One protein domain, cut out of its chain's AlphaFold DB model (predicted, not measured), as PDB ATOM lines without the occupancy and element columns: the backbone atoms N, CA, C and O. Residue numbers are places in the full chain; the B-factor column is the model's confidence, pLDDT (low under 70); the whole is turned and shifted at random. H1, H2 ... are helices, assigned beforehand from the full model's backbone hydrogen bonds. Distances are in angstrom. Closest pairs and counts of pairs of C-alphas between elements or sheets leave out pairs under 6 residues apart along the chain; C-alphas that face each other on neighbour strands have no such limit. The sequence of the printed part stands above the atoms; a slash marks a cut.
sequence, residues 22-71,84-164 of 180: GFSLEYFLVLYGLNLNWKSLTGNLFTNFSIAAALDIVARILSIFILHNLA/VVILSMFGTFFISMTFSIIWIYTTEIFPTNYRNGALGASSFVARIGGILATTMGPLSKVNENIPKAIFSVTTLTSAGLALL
ATOM      1  N   GLY A  22     120.542 116.000 160.334       76.81
ATOM      2  CA  GLY A  22     119.766 115.997 159.089       76.81
ATOM      3  C   GLY A  22     119.075 114.658 158.824       76.81
ATOM      4  O   GLY A  22     117.864 114.617 158.613       76.81
ATOM      5  N   PHE A  23     119.811 113.554 158.948       76.06
ATOM      6  CA  PHE A  23     119.267 112.205 158.774       76.06
ATOM      7  C   PHE A  23     118.227 111.845 159.836       76.06
ATOM      8  O   PHE A  23     117.197 111.242 159.528       76.06
ATOM      9  N   SER A  24     118.455 112.259 161.085       77.06
ATOM     10  CA  SER A  24     117.475 112.085 162.158       77.06
ATOM     11  C   SER A  24     116.194 112.875 161.871       77.06
ATOM     12  O   SER A  24     115.096 112.342 162.030       77.06
ATOM     13  N   LEU A  25     116.312 114.131 161.420       77.44
ATOM     14  CA  LEU A  25     115.168 114.989 161.100       77.44
ATOM     15  C   LEU A  25     114.273 114.335 160.055       77.44
ATOM     16  O   LEU A  25     113.061 114.258 160.250       77.44
ATOM     17  N   GLU A  26     114.868 113.834 158.979       76.44
ATOM     18  CA  GLU A  26     114.141 113.195 157.885       76.44
ATOM     19  C   GLU A  26     113.464 111.903 158.300       76.44
ATOM     20  O   GLU A  26     112.297 111.695 157.967       76.44
ATOM     21  N   TYR A  27     114.161 111.066 159.070       77.25
ATOM     22  CA  TYR A  27     113.594 109.826 159.581       77.25
ATOM     23  C   TYR A  27     112.314 110.094 160.382       77.25
ATOM     24  O   TYR A  27     111.270 109.493 160.117       77.25
ATOM     25  N   PHE A  28     112.351 111.053 161.312       78.75
ATOM     26  CA  PHE A  28     111.180 111.401 162.116       78.75
ATOM     27  C   PHE A  28     110.094 112.107 161.303       78.75
ATOM     28  O   PHE A  28     108.916 111.815 161.485       78.75
ATOM     29  N   LEU A  29     110.461 112.996 160.385       76.88
ATOM     30  CA  LEU A  29     109.531 113.691 159.496       76.88
ATOM     31  C   LEU A  29     108.726 112.708 158.626       76.88
ATOM     32  O   LEU A  29     107.499 112.806 158.563       76.88
ATOM     33  N   VAL A  30     109.392 111.730 158.005       73.94
ATOM     34  CA  VAL A  30     108.756 110.694 157.173       73.94
ATOM     35  C   VAL A  30     107.924 109.744 158.028       73.94
ATOM     36  O   VAL A  30     106.761 109.493 157.709       73.94
ATOM     37  N   LEU A  31     108.470 109.268 159.151       73.50
ATOM     38  CA  LEU A  31     107.767 108.363 160.056       73.50
ATOM     39  C   LEU A  31     106.492 109.014 160.607       73.50
ATOM     40  O   LEU A  31     105.410 108.432 160.504       73.50
ATOM     41  N   TYR A  32     106.582 110.225 161.161       74.69
ATOM     42  CA  TYR A  32     105.419 110.941 161.687       74.69
ATOM     43  C   TYR A  32     104.443 111.341 160.573       74.69
ATOM     44  O   TYR A  32     103.235 111.215 160.767       74.69
ATOM     45  N   GLY A  33     104.933 111.748 159.398       70.38
ATOM     46  CA  GLY A  33     104.099 112.073 158.236       70.38
ATOM     47  C   GLY A  33     103.260 110.886 157.758       70.38
ATOM     48  O   GLY A  33     102.067 111.032 157.479       70.38
ATOM     49  N   LEU A  34     103.845 109.687 157.744       67.00
ATOM     50  CA  LEU A  34     103.137 108.452 157.407       67.00
ATOM     51  C   LEU A  34     102.106 108.084 158.488       67.00
ATOM     52  O   LEU A  34     100.955 107.780 158.174       67.00
ATOM     53  N   ASN A  35     102.499 108.191 159.762       68.56
ATOM     54  CA  ASN A  35     101.650 107.903 160.923       68.56
ATOM     55  C   ASN A  35     100.398 108.796 160.997       68.56
ATOM     56  O   ASN A  35      99.337 108.353 161.437       68.56
ATOM     57  N   LEU A  36     100.482 110.052 160.554       65.88
ATOM     58  CA  LEU A  36      99.346 110.983 160.578       65.88
ATOM     59  C   LEU A  36      98.221 110.583 159.618       65.88
ATOM     60  O   LEU A  36      97.056 110.879 159.886       65.88
ATOM     61  N   ASN A  37      98.545 109.844 158.555       60.94
ATOM     62  CA  ASN A  37      97.555 109.287 157.639       60.94
ATOM     63  C   ASN A  37      96.895 108.002 158.178       60.94
ATOM     64  O   ASN A  37      95.820 107.631 157.708       60.94
ATOM     65  N   TRP A  38      97.445 107.351 159.215       59.19
ATOM     66  CA  TRP A  38      96.871 106.119 159.794       59.19
ATOM     67  C   TRP A  38      95.524 106.343 160.489       59.19
ATOM     68  O   TRP A  38      94.734 105.408 160.632       59.19
ATOM     69  N   LYS A  39      95.223 107.587 160.885       50.00
ATOM     70  CA  LYS A  39      93.902 107.984 161.403       50.00
ATOM     71  C   LYS A  39      92.801 107.964 160.339       50.00
ATOM     72  O   LYS A  39      91.632 107.912 160.699       50.00
ATOM     73  N   SER A  40      93.168 108.035 159.058       56.66
ATOM     74  CA  SER A  40      92.228 108.048 157.933       56.66
ATOM     75  C   SER A  40      91.885 106.645 157.416       56.66
ATOM     76  O   SER A  40      91.040 106.519 156.531       56.66
ATOM     77  N   LEU A  41      92.530 105.593 157.936       53.66
ATOM     78  CA  LEU A  41      92.234 104.205 157.584       53.66
ATOM     79  C   LEU A  41      91.125 103.651 158.489       53.66
ATOM     80  O   LEU A  41      91.183 103.797 159.708       53.66
ATOM     81  N   THR A  42      90.134 102.992 157.880       44.88
ATOM     82  CA  THR A  42      89.031 102.271 158.544       44.88
ATOM     83  C   THR A  42      89.516 101.484 159.772       44.88
ATOM     84  O   THR A  42      90.248 100.511 159.620       44.88
ATOM     85  N   GLY A  43      89.115 101.897 160.988       62.66
ATOM     86  CA  GLY A  43      89.424 101.185 162.239       62.66
ATOM     87  C   GLY A  43      89.666 102.070 163.473       62.66
ATOM     88  O   GLY A  43      89.640 103.297 163.408       62.66
ATOM     89  N   ASN A  44      89.909 101.428 164.624       66.94
ATOM     90  CA  ASN A  44      90.359 102.089 165.857       66.94
ATOM     91  C   ASN A  44      91.863 102.405 165.783       66.94
ATOM     92  O   ASN A  44      92.649 101.581 165.320       66.94
ATOM     93  N   LEU A  45      92.279 103.555 166.331       65.44
ATOM     94  CA  LEU A  45      93.674 104.031 166.306       65.44
ATOM     95  C   LEU A  45      94.681 102.981 166.805       65.44
ATOM     96  O   LEU A  45      95.718 102.779 166.183       65.44
ATOM     97  N   PHE A  46      94.359 102.296 167.907       69.00
ATOM     98  CA  PHE A  46      95.214 101.259 168.492       69.00
ATOM     99  C   PHE A  46      95.359 100.029 167.591       69.00
ATOM    100  O   PHE A  46      96.429  99.434 167.528       69.00
ATOM    101  N   THR A  47      94.306  99.660 166.863       64.62
ATOM    102  CA  THR A  47      94.334  98.544 165.915       64.62
ATOM    103  C   THR A  47      95.167  98.907 164.690       64.62
ATOM    104  O   THR A  47      96.024  98.124 164.290       64.62
ATOM    105  N   ASN A  48      95.001 100.122 164.161       61.22
ATOM    106  CA  ASN A  48      95.788 100.617 163.030       61.22
ATOM    107  C   ASN A  48      97.276 100.729 163.385       61.22
ATOM    108  O   ASN A  48      98.118 100.353 162.578       61.22
ATOM    109  N   PHE A  49      97.605 101.177 164.599       66.31
ATOM    110  CA  PHE A  49      98.989 101.294 165.065       66.31
ATOM    111  C   PHE A  49      99.671  99.928 165.237       66.31
ATOM    112  O   PHE A  49     100.784  99.726 164.759       66.31
ATOM    113  N   SER A  50      98.990  98.964 165.863       70.75
ATOM    114  CA  SER A  50      99.520  97.606 166.049       70.75
ATOM    115  C   SER A  50      99.661  96.851 164.725       70.75
ATOM    116  O   SER A  50     100.662  96.168 164.508       70.75
ATOM    117  N   ILE A  51      98.689  97.003 163.817       62.66
ATOM    118  CA  ILE A  51      98.755  96.437 162.465       62.66
ATOM    119  C   ILE A  51      99.886  97.089 161.678       62.66
ATOM    120  O   ILE A  51     100.623  96.377 161.012       62.66
ATOM    121  N   ALA A  52     100.072  98.403 161.777       59.44
ATOM    122  CA  ALA A  52     101.149  99.083 161.079       59.44
ATOM    123  C   ALA A  52     102.535  98.700 161.614       59.44
ATOM    124  O   ALA A  52     103.430  98.482 160.812       59.44
ATOM    125  N   ALA A  53     102.712  98.518 162.926       68.62
ATOM    126  CA  ALA A  53     103.970  98.025 163.496       68.62
ATOM    127  C   ALA A  53     104.287  96.580 163.060       68.62
ATOM    128  O   ALA A  53     105.422  96.268 162.697       68.62
ATOM    129  N   ALA A  54     103.280  95.701 163.044       70.69
ATOM    130  CA  ALA A  54     103.427  94.334 162.546       70.69
ATOM    131  C   ALA A  54     103.675  94.305 161.028       70.69
ATOM    132  O   ALA A  54     104.530  93.558 160.552       70.69
ATOM    133  N   LEU A  55     102.970  95.152 160.271       57.38
ATOM    134  CA  LEU A  55     103.170  95.332 158.838       57.38
ATOM    135  C   LEU A  55     104.532  95.931 158.529       57.38
ATOM    136  O   LEU A  55     105.077  95.556 157.512       57.38
ATOM    137  N   ASP A  56     105.111  96.793 159.362       64.44
ATOM    138  CA  ASP A  56     106.436  97.360 159.093       64.44
ATOM    139  C   ASP A  56     107.517  96.269 159.179       64.44
ATOM    140  O   ASP A  56     108.396  96.178 158.324       64.44
ATOM    141  N   ILE A  57     107.397  95.352 160.143       74.56
ATOM    142  CA  ILE A  57     108.283  94.184 160.275       74.56
ATOM    143  C   ILE A  57     108.070  93.202 159.113       74.56
ATOM    144  O   ILE A  57     109.032  92.755 158.483       74.56
ATOM    145  N   VAL A  58     106.814  92.894 158.784       71.12
ATOM    146  CA  VAL A  58     106.461  91.968 157.695       71.12
ATOM    147  C   VAL A  58     106.799  92.559 156.322       71.12
ATOM    148  O   VAL A  58     107.275  91.839 155.450       71.12
ATOM    149  N   ALA A  59     106.635  93.866 156.129       60.25
ATOM    150  CA  ALA A  59     106.962  94.586 154.904       60.25
ATOM    151  C   ALA A  59     108.464  94.701 154.688       60.25
ATOM    152  O   ALA A  59     108.910  94.600 153.551       60.25
ATOM    153  N   ARG A  60     109.269  94.853 155.743       62.19
ATOM    154  CA  ARG A  60     110.734  94.813 155.611       62.19
ATOM    155  C   ARG A  60     111.190  93.444 155.109       62.19
ATOM    156  O   ARG A  60     111.949  93.382 154.150       62.19
ATOM    157  N   ILE A  61     110.640  92.362 155.659       72.44
ATOM    158  CA  ILE A  61     110.961  90.985 155.245       72.44
ATOM    159  C   ILE A  61     110.422  90.675 153.836       72.44
ATOM    160  O   ILE A  61     111.137  90.114 153.004       72.44
ATOM    161  N   LEU A  62     109.186  91.080 153.527       67.06
ATOM    162  CA  LEU A  62     108.576  90.882 152.212       67.06
ATOM    163  C   LEU A  62     109.174  91.785 151.135       67.06
ATOM    164  O   LEU A  62     109.269  91.338 150.002       67.06
ATOM    165  N   SER A  63     109.599  93.015 151.438       61.31
ATOM    166  CA  SER A  63     110.227  93.904 150.450       61.31
ATOM    167  C   SER A  63     111.552  93.328 149.971       61.31
ATOM    168  O   SER A  63     111.777  93.290 148.770       61.31
ATOM    169  N   ILE A  64     112.359  92.760 150.875       62.97
ATOM    170  CA  ILE A  64     113.600  92.045 150.549       62.97
ATOM    171  C   ILE A  64     113.297  90.839 149.645       62.97
ATOM    172  O   ILE A  64     113.978  90.612 148.646       62.97
ATOM    173  N   PHE A  65     112.230  90.094 149.947       65.00
ATOM    174  CA  PHE A  65     111.840  88.903 149.191       65.00
ATOM    175  C   PHE A  65     111.200  89.222 147.827       65.00
ATOM    176  O   PHE A  65     111.464  88.549 146.830       65.00
ATOM    177  N   ILE A  66     110.371  90.261 147.752       58.28
ATOM    178  CA  ILE A  66     109.717  90.736 146.528       58.28
ATOM    179  C   ILE A  66     110.741  91.430 145.639       58.28
ATOM    180  O   ILE A  66     110.698  91.233 144.435       58.28
ATOM    181  N   LEU A  67     111.712  92.153 146.191       54.69
ATOM    182  CA  LEU A  67     112.790  92.746 145.407       54.69
ATOM    183  C   LEU A  67     113.662  91.722 144.716       54.69
ATOM    184  O   LEU A  67     113.955  91.860 143.529       54.69
ATOM    185  N   HIS A  68     114.007  90.669 145.449       57.97
ATOM    186  CA  HIS A  68     114.765  89.554 144.915       57.97
ATOM    187  C   HIS A  68     114.023  88.845 143.766       57.97
ATOM    188  O   HIS A  68     114.653  88.346 142.841       57.97
ATOM    189  N   ASN A  69     112.685  88.848 143.778       56.22
ATOM    190  CA  ASN A  69     111.865  88.131 142.797       56.22
ATOM    191  C   ASN A  69     111.281  89.010 141.667       56.22
ATOM    192  O   ASN A  69     111.054  88.509 140.564       56.22
ATOM    193  N   LEU A  70     111.034  90.301 141.913       51.00
ATOM    194  CA  LEU A  70     110.348  91.238 141.010       51.00
ATOM    195  C   LEU A  70     111.337  92.067 140.175       51.00
ATOM    196  O   LEU A  70     111.084  92.267 138.987       51.00
ATOM    197  N   ALA A  71     112.487  92.471 140.741       54.78
ATOM    198  CA  ALA A  71     113.525  93.205 140.002       54.78
ATOM    199  C   ALA A  71     114.163  92.360 138.882       54.78
ATOM    200  O   ALA A  71     114.649  92.901 137.896       54.78
ATOM    201  N   VAL A  84     103.418 103.574 143.502       59.66
ATOM    202  CA  VAL A  84     103.599 104.630 144.511       59.66
ATOM    203  C   VAL A  84     103.736 104.021 145.903       59.66
ATOM    204  O   VAL A  84     104.590 104.443 146.680       59.66
ATOM    205  N   VAL A  85     102.946 102.990 146.209       56.28
ATOM    206  CA  VAL A  85     103.030 102.267 147.484       56.28
ATOM    207  C   VAL A  85     104.360 101.526 147.593       56.28
ATOM    208  O   VAL A  85     105.055 101.689 148.590       56.28
ATOM    209  N   ILE A  86     104.757 100.781 146.560       60.06
ATOM    210  CA  ILE A  86     106.030 100.042 146.541       60.06
ATOM    211  C   ILE A  86     107.216 101.004 146.687       60.06
ATOM    212  O   ILE A  86     108.091 100.764 147.516       60.06
ATOM    213  N   LEU A  87     107.214 102.124 145.956       63.56
ATOM    214  CA  LEU A  87     108.250 103.157 146.047       63.56
ATOM    215  C   LEU A  87     108.303 103.795 147.445       63.56
ATOM    216  O   LEU A  87     109.386 104.012 147.985       63.56
ATOM    217  N   SER A  88     107.143 104.037 148.060       59.25
ATOM    218  CA  SER A  88     107.057 104.584 149.420       59.25
ATOM    219  C   SER A  88     107.595 103.601 150.466       59.25
ATOM    220  O   SER A  88     108.333 103.998 151.363       59.25
ATOM    221  N   MET A  89     107.279 102.308 150.338       60.19
ATOM    222  CA  MET A  89     107.783 101.264 151.242       60.19
ATOM    223  C   MET A  89     109.301 101.105 151.137       60.19
ATOM    224  O   MET A  89     109.988 100.949 152.146       60.19
ATOM    225  N   PHE A  90     109.829 101.208 149.924       65.81
ATOM    226  CA  PHE A  90     111.261 101.218 149.669       65.81
ATOM    227  C   PHE A  90     111.983 102.404 150.303       65.81
ATOM    228  O   PHE A  90     113.034 102.223 150.916       65.81
ATOM    229  N   GLY A  91     111.414 103.608 150.189       69.50
ATOM    230  CA  GLY A  91     111.959 104.800 150.837       69.50
ATOM    231  C   GLY A  91     112.071 104.619 152.353       69.50
ATOM    232  O   GLY A  91     113.123 104.886 152.933       69.50
ATOM    233  N   THR A  92     111.031 104.064 152.983       68.31
ATOM    234  CA  THR A  92     111.017 103.769 154.426       68.31
ATOM    235  C   THR A  92     112.051 102.707 154.831       68.31
ATOM    236  O   THR A  92     112.625 102.775 155.921       68.31
ATOM    237  N   PHE A  93     112.344 101.737 153.960       69.00
ATOM    238  CA  PHE A  93     113.388 100.742 154.211       69.00
ATOM    239  C   PHE A  93     114.786 101.374 154.232       69.00
ATOM    240  O   PHE A  93     115.517 101.228 155.216       69.00
ATOM    241  N   PHE A  94     115.141 102.120 153.183       72.19
ATOM    242  CA  PHE A  94     116.467 102.731 153.065       72.19
ATOM    243  C   PHE A  94     116.733 103.766 154.158       72.19
ATOM    244  O   PHE A  94     117.831 103.789 154.716       72.19
ATOM    245  N   ILE A  95     115.734 104.577 154.519       73.12
ATOM    246  CA  ILE A  95     115.899 105.573 155.584       73.12
ATOM    247  C   ILE A  95     116.111 104.906 156.949       73.12
ATOM    248  O   ILE A  95     116.957 105.349 157.723       73.12
ATOM    249  N   SER A  96     115.425 103.790 157.230       74.19
ATOM    250  CA  SER A  96     115.632 103.043 158.475       74.19
ATOM    251  C   SER A  96     117.004 102.370 158.522       74.19
ATOM    252  O   SER A  96     117.625 102.368 159.581       74.19
ATOM    253  N   MET A  97     117.470 101.800 157.408       73.75
ATOM    254  CA  MET A  97     118.792 101.171 157.324       73.75
ATOM    255  C   MET A  97     119.910 102.205 157.505       73.75
ATOM    256  O   MET A  97     120.829 101.993 158.292       73.75
ATOM    257  N   THR A  98     119.783 103.348 156.831       76.62
ATOM    258  CA  THR A  98     120.731 104.466 156.926       76.62
ATOM    259  C   THR A  98     120.810 104.996 158.356       76.62
ATOM    260  O   THR A  98     121.905 105.157 158.890       76.62
ATOM    261  N   PHE A  99     119.664 105.174 159.023       75.81
ATOM    262  CA  PHE A  99     119.626 105.597 160.422       75.81
ATOM    263  C   PHE A  99     120.339 104.604 161.354       75.81
ATOM    264  O   PHE A  99     121.101 105.021 162.223       75.81
ATOM    265  N   SER A 100     120.156 103.293 161.152       75.81
ATOM    266  CA  SER A 100     120.858 102.270 161.940       75.81
ATOM    267  C   SER A 100     122.378 102.311 161.754       75.81
ATOM    268  O   SER A 100     123.102 102.235 162.744       75.81
ATOM    269  N   ILE A 101     122.866 102.460 160.519       73.94
ATOM    270  CA  ILE A 101     124.308 102.522 160.222       73.94
ATOM    271  C   ILE A 101     124.932 103.769 160.847       73.94
ATOM    272  O   ILE A 101     125.929 103.673 161.556       73.94
ATOM    273  N   ILE A 102     124.312 104.931 160.638       76.44
ATOM    274  CA  ILE A 102     124.784 106.211 161.178       76.44
ATOM    275  C   ILE A 102     124.829 106.182 162.705       76.44
ATOM    276  O   ILE A 102     125.761 106.713 163.310       76.44
ATOM    277  N   TRP A 103     123.836 105.561 163.341       75.62
ATOM    278  CA  TRP A 103     123.803 105.429 164.791       75.62
ATOM    279  C   TRP A 103     124.978 104.610 165.324       75.62
ATOM    280  O   TRP A 103     125.631 105.030 166.275       75.62
ATOM    281  N   ILE A 104     125.273 103.473 164.688       76.50
ATOM    282  CA  ILE A 104     126.412 102.618 165.048       76.50
ATOM    283  C   ILE A 104     127.725 103.384 164.855       76.50
ATOM    284  O   ILE A 104     128.499 103.505 165.804       76.50
ATOM    285  N   TYR A 105     127.910 104.018 163.696       73.44
ATOM    286  CA  TYR A 105     129.077 104.857 163.409       73.44
ATOM    287  C   TYR A 105     129.266 105.976 164.440       73.44
ATOM    288  O   TYR A 105     130.369 106.229 164.917       73.44
ATOM    289  N   THR A 106     128.172 106.617 164.852       71.62
ATOM    290  CA  THR A 106     128.202 107.654 165.893       71.62
ATOM    291  C   THR A 106     128.670 107.076 167.232       71.62
ATOM    292  O   THR A 106     129.383 107.737 167.982       71.62
ATOM    293  N   THR A 107     128.304 105.840 167.572       72.75
ATOM    294  CA  THR A 107     128.772 105.221 168.822       72.75
ATOM    295  C   THR A 107     130.228 104.766 168.781       72.75
ATOM    296  O   THR A 107     130.849 104.701 169.842       72.75
ATOM    297  N   GLU A 108     130.762 104.483 167.595       75.19
ATOM    298  CA  GLU A 108     132.156 104.076 167.395       75.19
ATOM    299  C   GLU A 108     133.099 105.283 167.386       75.19
ATOM    300  O   GLU A 108     134.131 105.250 168.050       75.19
ATOM    301  N   ILE A 109     132.709 106.377 166.721       70.94
ATOM    302  CA  ILE A 109     133.547 107.578 166.586       70.94
ATOM    303  C   ILE A 109     133.474 108.475 167.830       70.94
ATOM    304  O   ILE A 109     134.479 109.045 168.239       70.94
ATOM    305  N   PHE A 110     132.304 108.634 168.461       67.00
ATOM    306  CA  PHE A 110     132.169 109.595 169.561       67.00
ATOM    307  C   PHE A 110     132.511 108.965 170.925       67.00
ATOM    308  O   PHE A 110     131.987 107.895 171.258       67.00
ATOM    309  N   PRO A 111     133.276 109.647 171.800       70.38
ATOM    310  CA  PRO A 111     133.478 109.218 173.185       70.38
ATOM    311  C   PRO A 111     132.170 109.247 173.984       70.38
ATOM    312  O   PRO A 111     131.295 110.084 173.738       70.38
ATOM    313  N   THR A 112     132.050 108.398 175.008       72.56
ATOM    314  CA  THR A 112     130.847 108.259 175.856       72.56
ATOM    315  C   THR A 112     130.318 109.596 176.404       72.56
ATOM    316  O   THR A 112     129.105 109.779 176.510       72.56
ATOM    317  N   ASN A 113     131.206 110.562 176.666       72.62
ATOM    318  CA  ASN A 113     130.862 111.898 177.170       72.62
ATOM    319  C   ASN A 113     130.074 112.752 176.158       72.62
ATOM    320  O   ASN A 113     129.181 113.504 176.548       72.62
ATOM    321  N   TYR A 114     130.341 112.603 174.858       69.31
ATOM    322  CA  TYR A 114     129.683 113.378 173.798       69.31
ATOM    323  C   TYR A 114     128.446 112.672 173.224       69.31
ATOM    324  O   TYR A 114     127.552 113.336 172.689       69.31
ATOM    325  N   ARG A 115     128.334 111.345 173.404       72.94
ATOM    326  CA  ARG A 115     127.175 110.549 172.955       72.94
ATOM    327  C   ARG A 115     125.863 111.059 173.548       72.94
ATOM    328  O   ARG A 115     124.912 111.278 172.807       72.94
ATOM    329  N   ASN A 116     125.808 111.335 174.853       77.19
ATOM    330  CA  ASN A 116     124.585 111.835 175.502       77.19
ATOM    331  C   ASN A 116     124.110 113.186 174.933       77.19
ATOM    332  O   ASN A 116     122.906 113.410 174.800       77.19
ATOM    333  N   GLY A 117     125.042 114.062 174.541       79.56
ATOM    334  CA  GLY A 117     124.722 115.320 173.865       79.56
ATOM    335  C   GLY A 117     124.136 115.104 172.467       79.56
ATOM    336  O   GLY A 117     123.130 115.724 172.122       79.56
ATOM    337  N   ALA A 118     124.703 114.175 171.689       72.38
ATOM    338  CA  ALA A 118     124.185 113.796 170.372       72.38
ATOM    339  C   ALA A 118     122.782 113.161 170.458       72.38
ATOM    340  O   ALA A 118     121.886 113.518 169.690       72.38
ATOM    341  N   LEU A 119     122.549 112.292 171.450       76.88
ATOM    342  CA  LEU A 119     121.229 111.717 171.742       76.88
ATOM    343  C   LEU A 119     120.203 112.805 172.095       76.88
ATOM    344  O   LEU A 119     119.080 112.797 171.577       76.88
ATOM    345  N   GLY A 120     120.593 113.781 172.919       79.81
ATOM    346  CA  GLY A 120     119.767 114.946 173.236       79.81
ATOM    347  C   GLY A 120     119.421 115.770 171.994       79.81
ATOM    348  O   GLY A 120     118.247 116.061 171.758       79.81
ATOM    349  N   ALA A 121     120.411 116.075 171.152       79.31
ATOM    350  CA  ALA A 121     120.209 116.797 169.895       79.31
ATOM    351  C   ALA A 121     119.252 116.049 168.951       79.31
ATOM    352  O   ALA A 121     118.300 116.648 168.453       79.31
ATOM    353  N   SER A 122     119.419 114.730 168.781       77.81
ATOM    354  CA  SER A 122     118.503 113.915 167.966       77.81
ATOM    355  C   SER A 122     117.061 113.963 168.476       77.81
ATOM    356  O   SER A 122     116.122 114.011 167.686       77.81
ATOM    357  N   SER A 123     116.870 114.042 169.796       79.50
ATOM    358  CA  SER A 123     115.545 114.144 170.411       79.50
ATOM    359  C   SER A 123     114.879 115.492 170.131       79.50
ATOM    360  O   SER A 123     113.682 115.535 169.843       79.50
ATOM    361  N   PHE A 124     115.630 116.597 170.168       82.06
ATOM    362  CA  PHE A 124     115.114 117.910 169.760       82.06
ATOM    363  C   PHE A 124     114.718 117.919 168.285       82.06
ATOM    364  O   PHE A 124     113.639 118.386 167.919       82.06
ATOM    365  N   VAL A 125     115.557 117.324 167.446       82.75
ATOM    366  CA  VAL A 125     115.333 117.207 166.007       82.75
ATOM    367  C   VAL A 125     114.118 116.333 165.691       82.75
ATOM    368  O   VAL A 125     113.312 116.690 164.832       82.75
ATOM    369  N   ALA A 126     113.902 115.257 166.450       77.12
ATOM    370  CA  ALA A 126     112.705 114.424 166.355       77.12
ATOM    371  C   ALA A 126     111.419 115.226 166.598       77.12
ATOM    372  O   ALA A 126     110.407 115.022 165.923       77.12
ATOM    373  N   ARG A 127     111.455 116.173 167.546       82.38
ATOM    374  CA  ARG A 127     110.318 117.058 167.838       82.38
ATOM    375  C   ARG A 127     110.064 118.041 166.703       82.38
ATOM    376  O   ARG A 127     108.904 118.244 166.349       82.38
ATOM    377  N   ILE A 128     111.119 118.586 166.098       85.06
ATOM    378  CA  ILE A 128     111.009 119.445 164.911       85.06
ATOM    379  C   ILE A 128     110.400 118.656 163.743       85.06
ATOM    380  O   ILE A 128     109.432 119.120 163.140       85.06
ATOM    381  N   GLY A 129     110.881 117.435 163.481       82.00
ATOM    382  CA  GLY A 129     110.333 116.546 162.451       82.00
ATOM    383  C   GLY A 129     108.845 116.236 162.656       82.00
ATOM    384  O   GLY A 129     108.064 116.310 161.710       82.00
ATOM    385  N   GLY A 130     108.416 115.985 163.898       79.94
ATOM    386  CA  GLY A 130     107.001 115.778 164.231       79.94
ATOM    387  C   GLY A 130     106.121 117.020 164.024       79.94
ATOM    388  O   GLY A 130     105.014 116.913 163.488       79.94
ATOM    389  N   ILE A 131     106.603 118.212 164.397       84.62
ATOM    390  CA  ILE A 131     105.885 119.481 164.170       84.62
ATOM    391  C   ILE A 131     105.729 119.742 162.665       84.62
ATOM    392  O   ILE A 131     104.628 120.036 162.189       84.62
ATOM    393  N   LEU A 132     106.801 119.566 161.894       82.62
ATOM    394  CA  LEU A 132     106.768 119.712 160.440       82.62
ATOM    395  C   LEU A 132     105.810 118.700 159.789       82.62
ATOM    396  O   LEU A 132     104.978 119.099 158.975       82.62
ATOM    397  N   ALA A 133     105.832 117.434 160.218       79.44
ATOM    398  CA  ALA A 133     104.928 116.393 159.723       79.44
ATOM    399  C   ALA A 133     103.443 116.747 159.926       79.44
ATOM    400  O   ALA A 133     102.632 116.623 159.008       79.44
ATOM    401  N   THR A 134     103.072 117.248 161.111       80.44
ATOM    402  CA  THR A 134     101.682 117.675 161.394       80.44
ATOM    403  C   THR A 134     101.232 118.873 160.565       80.44
ATOM    404  O   THR A 134     100.055 118.973 160.214       80.44
ATOM    405  N   THR A 135     102.167 119.740 160.185       80.75
ATOM    406  CA  THR A 135     101.896 120.922 159.360       80.75
ATOM    407  C   THR A 135     101.602 120.547 157.899       80.75
ATOM    408  O   THR A 135     100.871 121.258 157.211       80.75
ATOM    409  N   MET A 136     102.087 119.397 157.422       79.50
ATOM    410  CA  MET A 136     101.913 118.954 156.029       79.50
ATOM    411  C   MET A 136     100.483 118.520 155.689       79.50
ATOM    412  O   MET A 136     100.040 118.715 154.558       79.50
ATOM    413  N   GLY A 137      99.736 117.979 156.656       76.69
ATOM    414  CA  GLY A 137      98.343 117.556 156.469       76.69
ATOM    415  C   GLY A 137      97.411 118.676 155.973       76.69
ATOM    416  O   GLY A 137      96.771 118.516 154.933       76.69
ATOM    417  N   PRO A 138      97.315 119.829 156.666       78.06
ATOM    418  CA  PRO A 138      96.521 120.958 156.186       78.06
ATOM    419  C   PRO A 138      97.107 121.606 154.924       78.06
ATOM    420  O   PRO A 138      96.344 122.067 154.078       78.06
ATOM    421  N   LEU A 139      98.432 121.588 154.746       74.06
ATOM    422  CA  LEU A 139      99.094 122.155 153.567       74.06
ATOM    423  C   LEU A 139      98.757 121.379 152.281       74.06
ATOM    424  O   LEU A 139      98.533 121.983 151.231       74.06
ATOM    425  N   SER A 140      98.600 120.055 152.391       72.81
ATOM    426  CA  SER A 140      98.156 119.185 151.296       72.81
ATOM    427  C   SER A 140      96.748 119.507 150.788       72.81
ATOM    428  O   SER A 140      96.426 119.148 149.659       72.81
ATOM    429  N   LYS A 141      95.898 120.167 151.591       76.94
ATOM    430  CA  LYS A 141      94.538 120.561 151.176       76.94
ATOM    431  C   LYS A 141      94.522 121.812 150.302       76.94
ATOM    432  O   LYS A 141      93.562 122.020 149.571       76.94
ATOM    433  N   VAL A 142      95.555 122.647 150.405       82.25
ATOM    434  CA  VAL A 142      95.703 123.859 149.589       82.25
ATOM    435  C   VAL A 142      96.421 123.519 148.288       82.25
ATOM    436  O   VAL A 142      95.984 123.936 147.219       82.25
ATOM    437  N   ASN A 143      97.505 122.742 148.366       77.06
ATOM    438  CA  ASN A 143      98.222 122.255 147.194       77.06
ATOM    439  C   ASN A 143      98.995 120.973 147.535       77.06
ATOM    440  O   ASN A 143      99.887 120.979 148.384       77.06
ATOM    441  N   GLU A 144      98.682 119.883 146.837       74.06
ATOM    442  CA  GLU A 144      99.288 118.561 147.043       74.06
ATOM    443  C   GLU A 144     100.783 118.516 146.670       74.06
ATOM    444  O   GLU A 144     101.536 117.681 147.173       74.06
ATOM    445  N   ASN A 145     101.251 119.439 145.823       76.12
ATOM    446  CA  ASN A 145     102.643 119.470 145.370       76.12
ATOM    447  C   ASN A 145     103.599 120.071 146.407       76.12
ATOM    448  O   ASN A 145     104.779 119.729 146.417       76.12
ATOM    449  N   ILE A 146     103.106 120.938 147.298       81.56
ATOM    450  CA  ILE A 146     103.931 121.611 148.313       81.56
ATOM    451  C   ILE A 146     104.555 120.614 149.303       81.56
ATOM    452  O   ILE A 146     105.777 120.631 149.448       81.56
ATOM    453  N   PRO A 147     103.793 119.725 149.974       80.00
ATOM    454  CA  PRO A 147     104.393 118.767 150.898       80.00
ATOM    455  C   PRO A 147     105.367 117.824 150.180       80.00
ATOM    456  O   PRO A 147     106.454 117.588 150.698       80.00
ATOM    457  N   LYS A 148     105.046 117.369 148.958       77.69
ATOM    458  CA  LYS A 148     105.949 116.537 148.139       77.69
ATOM    459  C   LYS A 148     107.282 117.241 147.855       77.69
ATOM    460  O   LYS A 148     108.337 116.634 148.021       77.69
ATOM    461  N   ALA A 149     107.236 118.522 147.487       83.81
ATOM    462  CA  ALA A 149     108.430 119.325 147.245       83.81
ATOM    463  C   ALA A 149     109.282 119.475 148.515       83.81
ATOM    464  O   ALA A 149     110.493 119.274 148.455       83.81
ATOM    465  N   ILE A 150     108.657 119.743 149.667       84.88
ATOM    466  CA  ILE A 150     109.361 119.872 150.952       84.88
ATOM    467  C   ILE A 150     110.107 118.580 151.292       84.88
ATOM    468  O   ILE A 150     111.306 118.647 151.547       84.88
ATOM    469  N   PHE A 151     109.439 117.420 151.216       80.94
ATOM    470  CA  PHE A 151     110.085 116.121 151.446       80.94
ATOM    471  C   PHE A 151     111.267 115.890 150.493       80.94
ATOM    472  O   PHE A 151     112.337 115.475 150.930       80.94
ATOM    473  N   SER A 152     111.104 116.197 149.202       81.94
ATOM    474  CA  SER A 152     112.174 115.990 148.218       81.94
ATOM    475  C   SER A 152     113.391 116.893 148.447       81.94
ATOM    476  O   SER A 152     114.522 116.423 148.359       81.94
ATOM    477  N   VAL A 153     113.181 118.171 148.786       87.38
ATOM    478  CA  VAL A 153     114.272 119.129 149.024       87.38
ATOM    479  C   VAL A 153     115.025 118.780 150.297       87.38
ATOM    480  O   VAL A 153     116.255 118.842 150.295       87.38
ATOM    481  N   THR A 154     114.319 118.379 151.360       82.50
ATOM    482  CA  THR A 154     114.985 117.912 152.580       82.50
ATOM    483  C   THR A 154     115.875 116.721 152.256       82.50
ATOM    484  O   THR A 154     117.084 116.844 152.419       82.50
ATOM    485  N   THR A 155     115.327 115.671 151.628       82.12
ATOM    486  CA  THR A 155     116.072 114.441 151.309       82.12
ATOM    487  C   THR A 155     117.264 114.673 150.383       82.12
ATOM    488  O   THR A 155     118.302 114.036 150.536       82.12
ATOM    489  N   LEU A 156     117.170 115.598 149.426       85.25
ATOM    490  CA  LEU A 156     118.324 115.963 148.597       85.25
ATOM    491  C   LEU A 156     119.399 116.702 149.398       85.25
ATOM    492  O   LEU A 156     120.586 116.537 149.131       85.25
ATOM    493  N   THR A 157     118.994 117.496 150.386       84.19
ATOM    494  CA  THR A 157     119.923 118.217 151.259       84.19
ATOM    495  C   THR A 157     120.653 117.256 152.195       84.19
ATOM    496  O   THR A 157     121.867 117.386 152.339       84.19
ATOM    497  N   SER A 158     119.973 116.264 152.787       80.44
ATOM    498  CA  SER A 158     120.654 115.240 153.596       80.44
ATOM    499  C   SER A 158     121.568 114.358 152.762       80.44
ATOM    500  O   SER A 158     122.701 114.122 153.170       80.44
ATOM    501  N   ALA A 159     121.126 113.927 151.578       81.75
ATOM    502  CA  ALA A 159     121.948 113.147 150.664       81.75
ATOM    503  C   ALA A 159     123.186 113.941 150.220       81.75
ATOM    504  O   ALA A 159     124.283 113.393 150.166       81.75
ATOM    505  N   GLY A 160     123.038 115.245 149.965       82.19
ATOM    506  CA  GLY A 160     124.159 116.140 149.686       82.19
ATOM    507  C   GLY A 160     125.128 116.261 150.865       82.19
ATOM    508  O   GLY A 160     126.336 116.183 150.667       82.19
ATOM    509  N   LEU A 161     124.615 116.387 152.093       75.00
ATOM    510  CA  LEU A 161     125.440 116.369 153.309       75.00
ATOM    511  C   LEU A 161     126.160 115.029 153.504       75.00
ATOM    512  O   LEU A 161     127.307 115.023 153.932       75.00
ATOM    513  N   ALA A 162     125.519 113.918 153.138       73.44
ATOM    514  CA  ALA A 162     126.113 112.585 153.165       73.44
ATOM    515  C   ALA A 162     127.333 112.478 152.248       73.44
ATOM    516  O   ALA A 162     128.335 111.890 152.627       73.44
ATOM    517  N   LEU A 163     127.245 113.064 151.051       76.06
ATOM    518  CA  LEU A 163     128.338 113.080 150.073       76.06
ATOM    519  C   LEU A 163     129.466 114.043 150.458       76.06
ATOM    520  O   LEU A 163     130.598 113.869 150.024       76.06
ATOM    521  N   LEU A 164     129.149 115.077 151.240       72.69
ATOM    522  CA  LEU A 164     130.126 116.003 151.812       72.69
ATOM    523  C   LEU A 164     130.779 115.454 153.083       72.69
ATOM    524  O   LEU A 164     131.678 116.102 153.624       72.69
TER     525      LEU A 164
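Overview. This is residues 22 to 71 and 84 to 164 of the 180 residues of a protein of Lepeophtheirus salmonis (UniProt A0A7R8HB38). Four long helices form an up-and-down bundle, with H1 in the middle and H3, H4 and H5 round it, each running against the one before. H2 crosses H3 on the outside of this bundle, and the turn at residues 41 to 47 sticks out. The 131 printed residues hold five named helices, H1 to H5 in chain order, and no named strand, in the class all helix. The whole is only just compact, close to loose, with a radius of gyration of the C-alphas of 16.3 A and spans of 47 by 39 by 31 A.

Along the chain. H1, residues 22 to 40, begins at C-alpha 22 (119.766, 115.997, 159.089) and is 28.7 A long. H2, residues 45 to 70, covers 32.9 A, with a kink of 39 degrees near residue 60. H3, residues 84 to 109, covers 37.3 A. H4, residues 112 to 142, covers 46.6 A, with a kink of 29 degrees near residue 136. H5, residues 145 to 163, covers 26.9 A and ends at C-alpha 163 (128.338, 113.080, 150.073).

Arrangement. H1 is the hub. It touches H4 the same way at a steep tilt of 43 degrees, closest at C-alphas 29 and 129, 4.2 A. With residues 23 to 31 alone it touches H3, closest at C-alphas 27 and 95, 6.3 A. H2 and H3 touch about perpendicular, 87 degrees, closest at C-alphas 60 and 93, 6.6 A. H4 and H5 form a helical hairpin, closest at C-alphas 136 and 147, 5.7 A. H3 and H5 are apart. Every O i to N i+4 pair is within hydrogen-bond range in H2, H3 and H5, against 11 of 15 in H1 and 21 of 27 in H4.

Size, cuts and confidence. The C-alphas farthest apart, those of Thr 42 and Pro 111, are 47.3 A from each other. Residues 72 to 83 are not printed, and C-alphas 71 and 84 are 15.8 A apart across this cut. The links H1 to H2, H3 to H4 and H4 to H5 are tight. Mean pLDDT of the printed part is 71.9; 45 residues are under 70, among them 34 to 49, 62 to 71 and 84 to 93.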